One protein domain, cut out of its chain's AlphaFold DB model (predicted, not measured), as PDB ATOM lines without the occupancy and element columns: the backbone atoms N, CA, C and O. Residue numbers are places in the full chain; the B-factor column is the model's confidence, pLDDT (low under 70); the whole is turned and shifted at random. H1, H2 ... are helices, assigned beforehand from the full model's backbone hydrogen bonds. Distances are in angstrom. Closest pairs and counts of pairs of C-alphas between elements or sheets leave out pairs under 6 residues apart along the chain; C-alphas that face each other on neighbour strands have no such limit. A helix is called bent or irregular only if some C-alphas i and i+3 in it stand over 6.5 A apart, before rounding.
ATOM      1  N   ARG A  38     -12.133  39.726  45.239       73.00
ATOM      2  CA  ARG A  38     -13.172  38.746  44.899       73.00
ATOM      3  C   ARG A  38     -12.693  37.990  43.672       73.00
ATOM      4  O   ARG A  38     -12.115  38.591  42.774       73.00
ATOM      5  N   HIS A  39     -12.964  36.690  43.637       79.44
ATOM      6  CA  HIS A  39     -12.611  35.860  42.494       79.44
ATOM      7  C   HIS A  39     -13.113  36.522  41.196       79.44
ATOM      8  O   HIS A  39     -14.323  36.749  41.069       79.44
ATOM      9  N   PRO A  40     -12.221  36.878  40.256       85.88
ATOM     10  CA  PRO A  40     -12.624  37.605  39.066       85.88
ATOM     11  C   PRO A  40     -13.486  36.720  38.154       85.88
ATOM     12  O   PRO A  40     -13.418  35.490  38.199       85.88
ATOM     13  N   ALA A  41     -14.337  37.349  37.341       89.50
ATOM     14  CA  ALA A  41     -15.235  36.655  36.420       89.50
ATOM     15  C   ALA A  41     -14.648  36.655  34.991       89.50
ATOM     16  O   ALA A  41     -14.595  37.713  34.342       89.50
ATOM     17  N   PRO A  42     -14.190  35.502  34.466       93.31
ATOM     18  CA  PRO A  42     -13.698  35.416  33.096       93.31
ATOM     19  C   PRO A  42     -14.843  35.590  32.089       93.31
ATOM     20  O   PRO A  42     -15.996  35.282  32.383       93.31
ATOM     21  N   ALA A  43     -14.534  36.091  30.889       94.44
ATOM     22  CA  ALA A  43     -15.522  36.088  29.812       94.44
ATOM     23  C   ALA A  43     -15.663  34.661  29.252       94.44
ATOM     24  O   ALA A  43     -14.635  34.002  29.055       94.44
ATOM     25  N   PRO A  44     -16.887  34.182  28.966       92.69
ATOM     26  CA  PRO A  44     -17.089  32.867  28.368       92.69
ATOM     27  C   PRO A  44     -16.301  32.713  27.062       92.69
ATOM     28  O   PRO A  44     -16.350  33.584  26.197       92.69
ATOM     29  N   GLY A  45     -15.553  31.617  26.930       95.12
ATOM     30  CA  GLY A  45     -14.768  31.313  25.726       95.12
ATOM     31  C   GLY A  45     -13.500  32.156  25.523       95.12
ATOM     32  O   GLY A  45     -12.784  31.926  24.555       95.12
ATOM     33  N   CYS A  46     -13.177  33.100  26.417       96.88
ATOM     34  CA  CYS A  46     -11.940  33.874  26.315       96.88
ATOM     35  C   CYS A  46     -10.768  33.133  26.970       96.88
ATOM     36  O   CYS A  46     -10.647  33.097  28.198       96.88
ATOM     37  N   THR A  47      -9.858  32.607  26.150       97.81
ATOM     38  CA  THR A  47      -8.649  31.913  26.617       97.81
ATOM     39  C   THR A  47      -7.760  32.798  27.491       97.81
ATOM     40  O   THR A  47      -7.223  32.321  28.484       97.81
ATOM     41  N   VAL A  48      -7.641  34.095  27.185       97.06
ATOM     42  CA  VAL A  48      -6.826  35.015  27.997       97.06
ATOM     43  C   VAL A  48      -7.432  35.205  29.388       97.06
ATOM     44  O   VAL A  48      -6.714  35.156  30.381       97.06
ATOM     45  N   CYS A  49      -8.757  35.367  29.487       96.88
ATOM     46  CA  CYS A  49      -9.418  35.428  30.788       96.88
ATOM     47  C   CYS A  49      -9.282  34.115  31.567       96.88
ATOM     48  O   CYS A  49      -9.129  34.167  32.782       96.88
ATOM     49  N   ALA A  50      -9.345  32.961  30.895       96.88
ATOM     50  CA  ALA A  50      -9.152  31.664  31.541       96.88
ATOM     51  C   ALA A  50      -7.731  31.528  32.114       96.88
ATOM     52  O   ALA A  50      -7.578  31.199  33.286       96.88
ATOM     53  N   LEU A  51      -6.709  31.894  31.336       98.00
ATOM     54  CA  LEU A  51      -5.320  31.885  31.795       98.00
ATOM     55  C   LEU A  51      -5.122  32.820  32.996       98.00
ATOM     56  O   LEU A  51      -4.550  32.423  34.003       98.00
ATOM     57  N   LEU A  52      -5.650  34.044  32.943       97.12
ATOM     58  CA  LEU A  52      -5.535  34.983  34.062       97.12
ATOM     59  C   LEU A  52      -6.228  34.483  35.343       97.12
ATOM     60  O   LEU A  52      -5.800  34.846  36.434       97.12
ATOM     61  N   ILE A  53      -7.263  33.638  35.245       96.12
ATOM     62  CA  ILE A  53      -7.891  33.000  36.417       96.12
ATOM     63  C   ILE A  53      -6.956  31.973  37.059       96.12
ATOM     64  O   ILE A  53      -6.863  31.912  38.285       96.12
ATOM     65  N   GLU A  54      -6.233  31.195  36.257       95.81
ATOM     66  CA  GLU A  54      -5.239  30.247  36.770       95.81
ATOM     67  C   GLU A  54      -4.102  30.980  37.495       95.81
ATOM     68  O   GLU A  54      -3.709  30.592  38.598       95.81
ATOM     69  N   TRP A  55      -3.627  32.089  36.921       96.12
ATOM     70  CA  TRP A  55      -2.588  32.930  37.522       96.12
ATOM     71  C   TRP A  55      -3.092  33.648  38.776       96.12
ATOM     72  O   TRP A  55      -2.394  33.675  39.789       96.12
ATOM     73  N   PHE A  56      -4.336  34.135  38.767       95.31
ATOM     74  CA  PHE A  56      -4.989  34.645  39.970       95.31
ATOM     75  C   PHE A  56      -4.970  33.596  41.086       95.31
ATOM     76  O   PHE A  56      -4.544  33.901  42.196       95.31
ATOM     77  N   GLY A  57      -5.366  32.350  40.803       93.31
ATOM     78  CA  GLY A  57      -5.335  31.264  41.785       93.31
ATOM     79  C   GLY A  57      -3.925  30.952  42.297       93.31
ATOM     80  O   GLY A  57      -3.743  30.714  43.493       93.31
ATOM     81  N   HIS A  58      -2.924  31.007  41.415       94.25
ATOM     82  CA  HIS A  58      -1.518  30.815  41.770       94.25
ATOM     83  C   HIS A  58      -1.033  31.843  42.801       94.25
ATOM     84  O   HIS A  58      -0.414  31.459  43.795       94.25
ATOM     85  N   TYR A  59      -1.346  33.124  42.588       94.31
ATOM     86  CA  TYR A  59      -0.902  34.226  43.445       94.31
ATOM     87  C   TYR A  59      -1.794  34.458  44.673       94.31
ATOM     88  O   TYR A  59      -1.306  34.868  45.725       94.31
ATOM     89  N   ALA A  60      -3.096  34.179  44.573       91.06
ATOM     90  CA  ALA A  60      -4.053  34.355  45.666       91.06
ATOM     91  C   ALA A  60      -3.977  33.239  46.722       91.06
ATOM     92  O   ALA A  60      -4.489  33.412  47.830       91.06
ATOM     93  N   GLY A  61      -3.351  32.101  46.397       87.38
ATOM     94  CA  GLY A  61      -3.135  30.996  47.330       87.38
ATOM     95  C   GLY A  61      -2.281  31.382  48.541       87.38
ATOM     96  O   GLY A  61      -1.675  32.449  48.590       87.38
ATOM     97  N   THR A  62      -2.216  30.502  49.540       80.25
ATOM     98  CA  THR A  62      -1.352  30.679  50.715       80.25
ATOM     99  C   THR A  62       0.026  30.047  50.489       80.25
ATOM    100  O   THR A  62       0.172  29.078  49.742       80.25
ATOM    101  N   GLY A  63       1.058  30.582  51.147       82.25
ATOM    102  CA  GLY A  63       2.413  30.025  51.121       82.25
ATOM    103  C   GLY A  63       3.419  30.851  50.307       82.25
ATOM    104  O   GLY A  63       3.156  32.009  50.003       82.25
ATOM    105  N   PRO A  64       4.586  30.281  49.952       86.75
ATOM    106  CA  PRO A  64       5.722  31.042  49.414       86.75
ATOM    107  C   PRO A  64       5.485  31.720  48.060       86.75
ATOM    108  O   PRO A  64       6.270  32.569  47.658       86.75
ATOM    109  N   ARG A  65       4.436  31.309  47.340       87.19
ATOM    110  CA  ARG A  65       4.040  31.867  46.037       87.19
ATOM    111  C   ARG A  65       2.918  32.901  46.146       87.19
ATOM    112  O   ARG A  65       2.465  33.401  45.124       87.19
ATOM    113  N   HIS A  66       2.456  33.184  47.365       91.94
ATOM    114  CA  HIS A  66       1.446  34.202  47.614       91.94
ATOM    115  C   HIS A  66       1.972  35.577  47.199       91.94
ATOM    116  O   HIS A  66       2.981  36.039  47.733       91.94
ATOM    117  N   ASP A  67       1.254  36.239  46.297       93.44
ATOM    118  CA  ASP A  67       1.536  37.604  45.867       93.44
ATOM    119  C   ASP A  67       0.217  38.359  45.681       93.44
ATOM    120  O   ASP A  67      -0.492  38.228  44.682       93.44
ATOM    121  N   ALA A  68      -0.136  39.166  46.681       90.00
ATOM    122  CA  ALA A  68      -1.378  39.923  46.658       90.00
ATOM    123  C   ALA A  68      -1.417  40.977  45.538       90.00
ATOM    124  O   ALA A  68      -2.503  41.272  45.045       90.00
ATOM    125  N   SER A  69      -0.270  41.540  45.136       91.19
ATOM    126  CA  SER A  69      -0.222  42.536  44.061       91.19
ATOM    127  C   SER A  69      -0.485  41.865  42.721       91.19
ATOM    128  O   SER A  69      -1.397  42.266  42.005       91.19
ATOM    129  N   ALA A  70       0.234  40.778  42.432       94.50
ATOM    130  CA  ALA A  70       0.073  40.043  41.183       94.50
ATOM    131  C   ALA A  70      -1.335  39.434  41.038       94.50
ATOM    132  O   ALA A  70      -1.898  39.399  39.940       94.50
ATOM    133  N   ALA A  71      -1.954  38.999  42.144       94.19
ATOM    134  CA  ALA A  71      -3.349  38.565  42.143       94.19
ATOM    135  C   ALA A  71      -4.311  39.713  41.775       94.19
ATOM    136  O   ALA A  71      -5.218  39.525  40.960       94.19
ATOM    137  N   VAL A  72      -4.115  40.909  42.341       92.81
ATOM    138  CA  VAL A  72      -4.929  42.089  42.012       92.81
ATOM    139  C   VAL A  72      -4.747  42.497  40.554       92.81
ATOM    140  O   VAL A  72      -5.746  42.770  39.886       92.81
ATOM    141  N   ASP A  73      -3.522  42.460  40.033       94.44
ATOM    142  CA  ASP A  73      -3.248  42.753  38.626       94.44
ATOM    143  C   ASP A  73      -4.021  41.794  37.711       94.44
ATOM    144  O   ASP A  73      -4.747  42.240  36.823       94.44
ATOM    145  N   CYS A  74      -4.007  40.485  37.997       95.31
ATOM    146  CA  CYS A  74      -4.814  39.513  37.251       95.31
ATOM    147  C   CYS A  74      -6.313  39.863  37.274       95.31
ATOM    148  O   CYS A  74      -6.989  39.791  36.244       95.31
ATOM    149  N   ALA A  75      -6.849  40.270  38.429       93.94
ATOM    150  CA  ALA A  75      -8.252  40.657  38.554       93.94
ATOM    151  C   ALA A  75      -8.590  41.933  37.759       93.94
ATOM    152  O   ALA A  75      -9.643  42.001  37.115       93.94
ATOM    153  N   VAL A  76      -7.698  42.930  37.769       92.56
ATOM    154  CA  VAL A  76      -7.832  44.167  36.985       92.56
ATOM    155  C   VAL A  76      -7.808  43.863  35.493       92.56
ATOM    156  O   VAL A  76      -8.699  44.319  34.773       92.56
ATOM    157  N   GLU A  77      -6.860  43.045  35.037       95.25
ATOM    158  CA  GLU A  77      -6.754  42.644  33.637       95.25
ATOM    159  C   GLU A  77      -8.007  41.889  33.180       95.25
ATOM    160  O   GLU A  77      -8.588  42.228  32.154       95.25
ATOM    161  N   ILE A  78      -8.534  40.943  33.970       93.81
ATOM    162  CA  ILE A  78      -9.782  40.230  33.631       93.81
ATOM    163  C   ILE A  78     -10.984  41.180  33.525       93.81
ATOM    164  O   ILE A  78     -11.862  40.972  32.675       93.81
ATOM    165  N   ARG A  79     -11.059  42.193  34.396       91.06
ATOM    166  CA  ARG A  79     -12.141  43.189  34.400       91.06
ATOM    167  C   ARG A  79     -12.047  44.133  33.203       91.06
ATOM    168  O   ARG A  79     -13.081  44.498  32.644       91.06
ATOM    169  N   ASN A  80     -10.831  44.529  32.837       90.88
ATOM    170  CA  ASN A  80     -10.571  45.524  31.802       90.88
ATOM    171  C   ASN A  80     -10.370  44.907  30.405       90.88
ATOM    172  O   ASN A  80     -10.401  45.648  29.424       90.88
ATOM    173  N   HIS A  81     -10.195  43.581  30.304       92.75
ATOM    174  CA  HIS A  81      -9.992  42.879  29.038       92.75
ATOM    175  C   HIS A  81     -11.127  43.208  28.047       92.75
ATOM    176  O   HIS A  81     -12.306  43.047  28.391       92.75
ATOM    177  N   PRO A  82     -10.808  43.655  26.818       91.50
ATOM    178  CA  PRO A  82     -11.812  44.066  25.842       91.50
ATOM    179  C   PRO A  82     -12.717  42.901  25.404       91.50
ATOM    180  O   PRO A  82     -12.252  41.903  24.862       91.50
ATOM    181  N   HIS A  83     -14.029  43.061  25.590       91.12
ATOM    182  CA  HIS A  83     -15.074  42.126  25.159       91.12
ATOM    183  C   HIS A  83     -16.280  42.877  24.595       91.12
ATOM    184  O   HIS A  83     -16.436  44.074  24.846       91.12
ATOM    185  N   ASP A  84     -17.141  42.152  23.880       88.62
ATOM    186  CA  ASP A  84     -18.449  42.628  23.437       88.62
ATOM    187  C   ASP A  84     -19.555  41.716  24.010       88.62
ATOM    188  O   ASP A  84     -19.602  40.535  23.657       88.62
ATOM    189  N   PRO A  85     -20.406  42.202  24.934       85.19
ATOM    190  CA  PRO A  85     -20.376  43.530  25.548       85.19
ATOM    191  C   PRO A  85     -19.196  43.707  26.531       85.19
ATOM    192  O   PRO A  85     -18.706  42.730  27.108       85.19
ATOM    193  N   PRO A  86     -18.741  44.950  26.780       85.19
ATOM    194  CA  PRO A  86     -17.662  45.210  27.726       85.19
ATOM    195  C   PRO A  86     -18.112  44.947  29.168       85.19
ATOM    196  O   PRO A  86     -19.202  45.346  29.579       85.19
ATOM    197  N   LYS A  87     -17.236  44.334  29.974       84.50
ATOM    198  CA  LYS A  87     -17.489  44.111  31.413       84.50
ATOM    199  C   LYS A  87     -17.469  45.409  32.216       84.50
ATOM    200  O   LYS A  87     -18.202  45.557  33.190       84.50
ATOM    201  N   MET A  88     -16.603  46.340  31.824       82.00
ATOM    202  CA  MET A  88     -16.466  47.639  32.465       82.00
ATOM    203  C   MET A  88     -17.204  48.704  31.650       82.00
ATOM    204  O   MET A  88     -16.947  48.883  30.464       82.00
ATOM    205  N   THR A  89     -18.094  49.449  32.305       79.56
ATOM    206  CA  THR A  89     -18.965  50.463  31.682       79.56
ATOM    207  C   THR A  89     -18.433  51.892  31.836       79.56
ATOM    208  O   THR A  89     -19.203  52.856  31.812       79.56
TER     209      THR A  89
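What this domain is: This is residues 38 to 89 of the 99 residues of an uncharacterized protein of Streptomyces laurentii (UniProt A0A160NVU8). The domain is a helical hairpin: two helices of nearly equal length, H1 and H2, lie side by side and run opposite ways. Residues 38 to 46 come first and run back alongside the pair before the chain turns into H1; residues 61 to 67 loop round at one end of the pair, and residues 81 to 89 trail on past the other end. The loop and this last stretch add to the length. The printed part has 52 residues with two named helices, in the order H1, H2, and no named strand; the class is all helix. It is compact, with a radius of gyration of the C-alphas of 11.2 A, and elongated, spanning 37 by 20 by 13 A.

How they stand to each other: H1, residues 47 to 60, and H2, residues 68 to 80, touch, with 22 pairs of C-alphas within 8 A. Their closest C-alphas are those of Phe 56 and Ala 71, 4.8 A apart. Their centres are 9.0 A apart. Their lines stand at a shallow tilt of 23 degrees, opposite ways, and the two form a helical hairpin. In H1 and H2 every backbone O i to N i+4 pair is within hydrogen-bond range.

Where its parts are: The printed part begins with C-alpha 38 at (-13.172, 38.746, 44.899). H1 runs from Thr 47, C-alpha at (-8.649, 31.913, 26.617), to Ala 60 and measures 19.7 A from first to last C-alpha. H2 runs from Ala 68 to Asn 80, C-alpha at (-10.571, 45.524, 31.802), and measures 18.3 A. Neither helix is bent.

The domain as a whole: The two C-alphas farthest apart are those of Pro 64 and Pro 85, at 37.5 A. The C-alphas of Arg 38 and Thr 89, the first and last printed, are 18.6 A apart. The link from H1 to H2 has 7 residues and is short. The printed part has no cut. The mean pLDDT of the printed part is 91.2, and no printed residue is under 70.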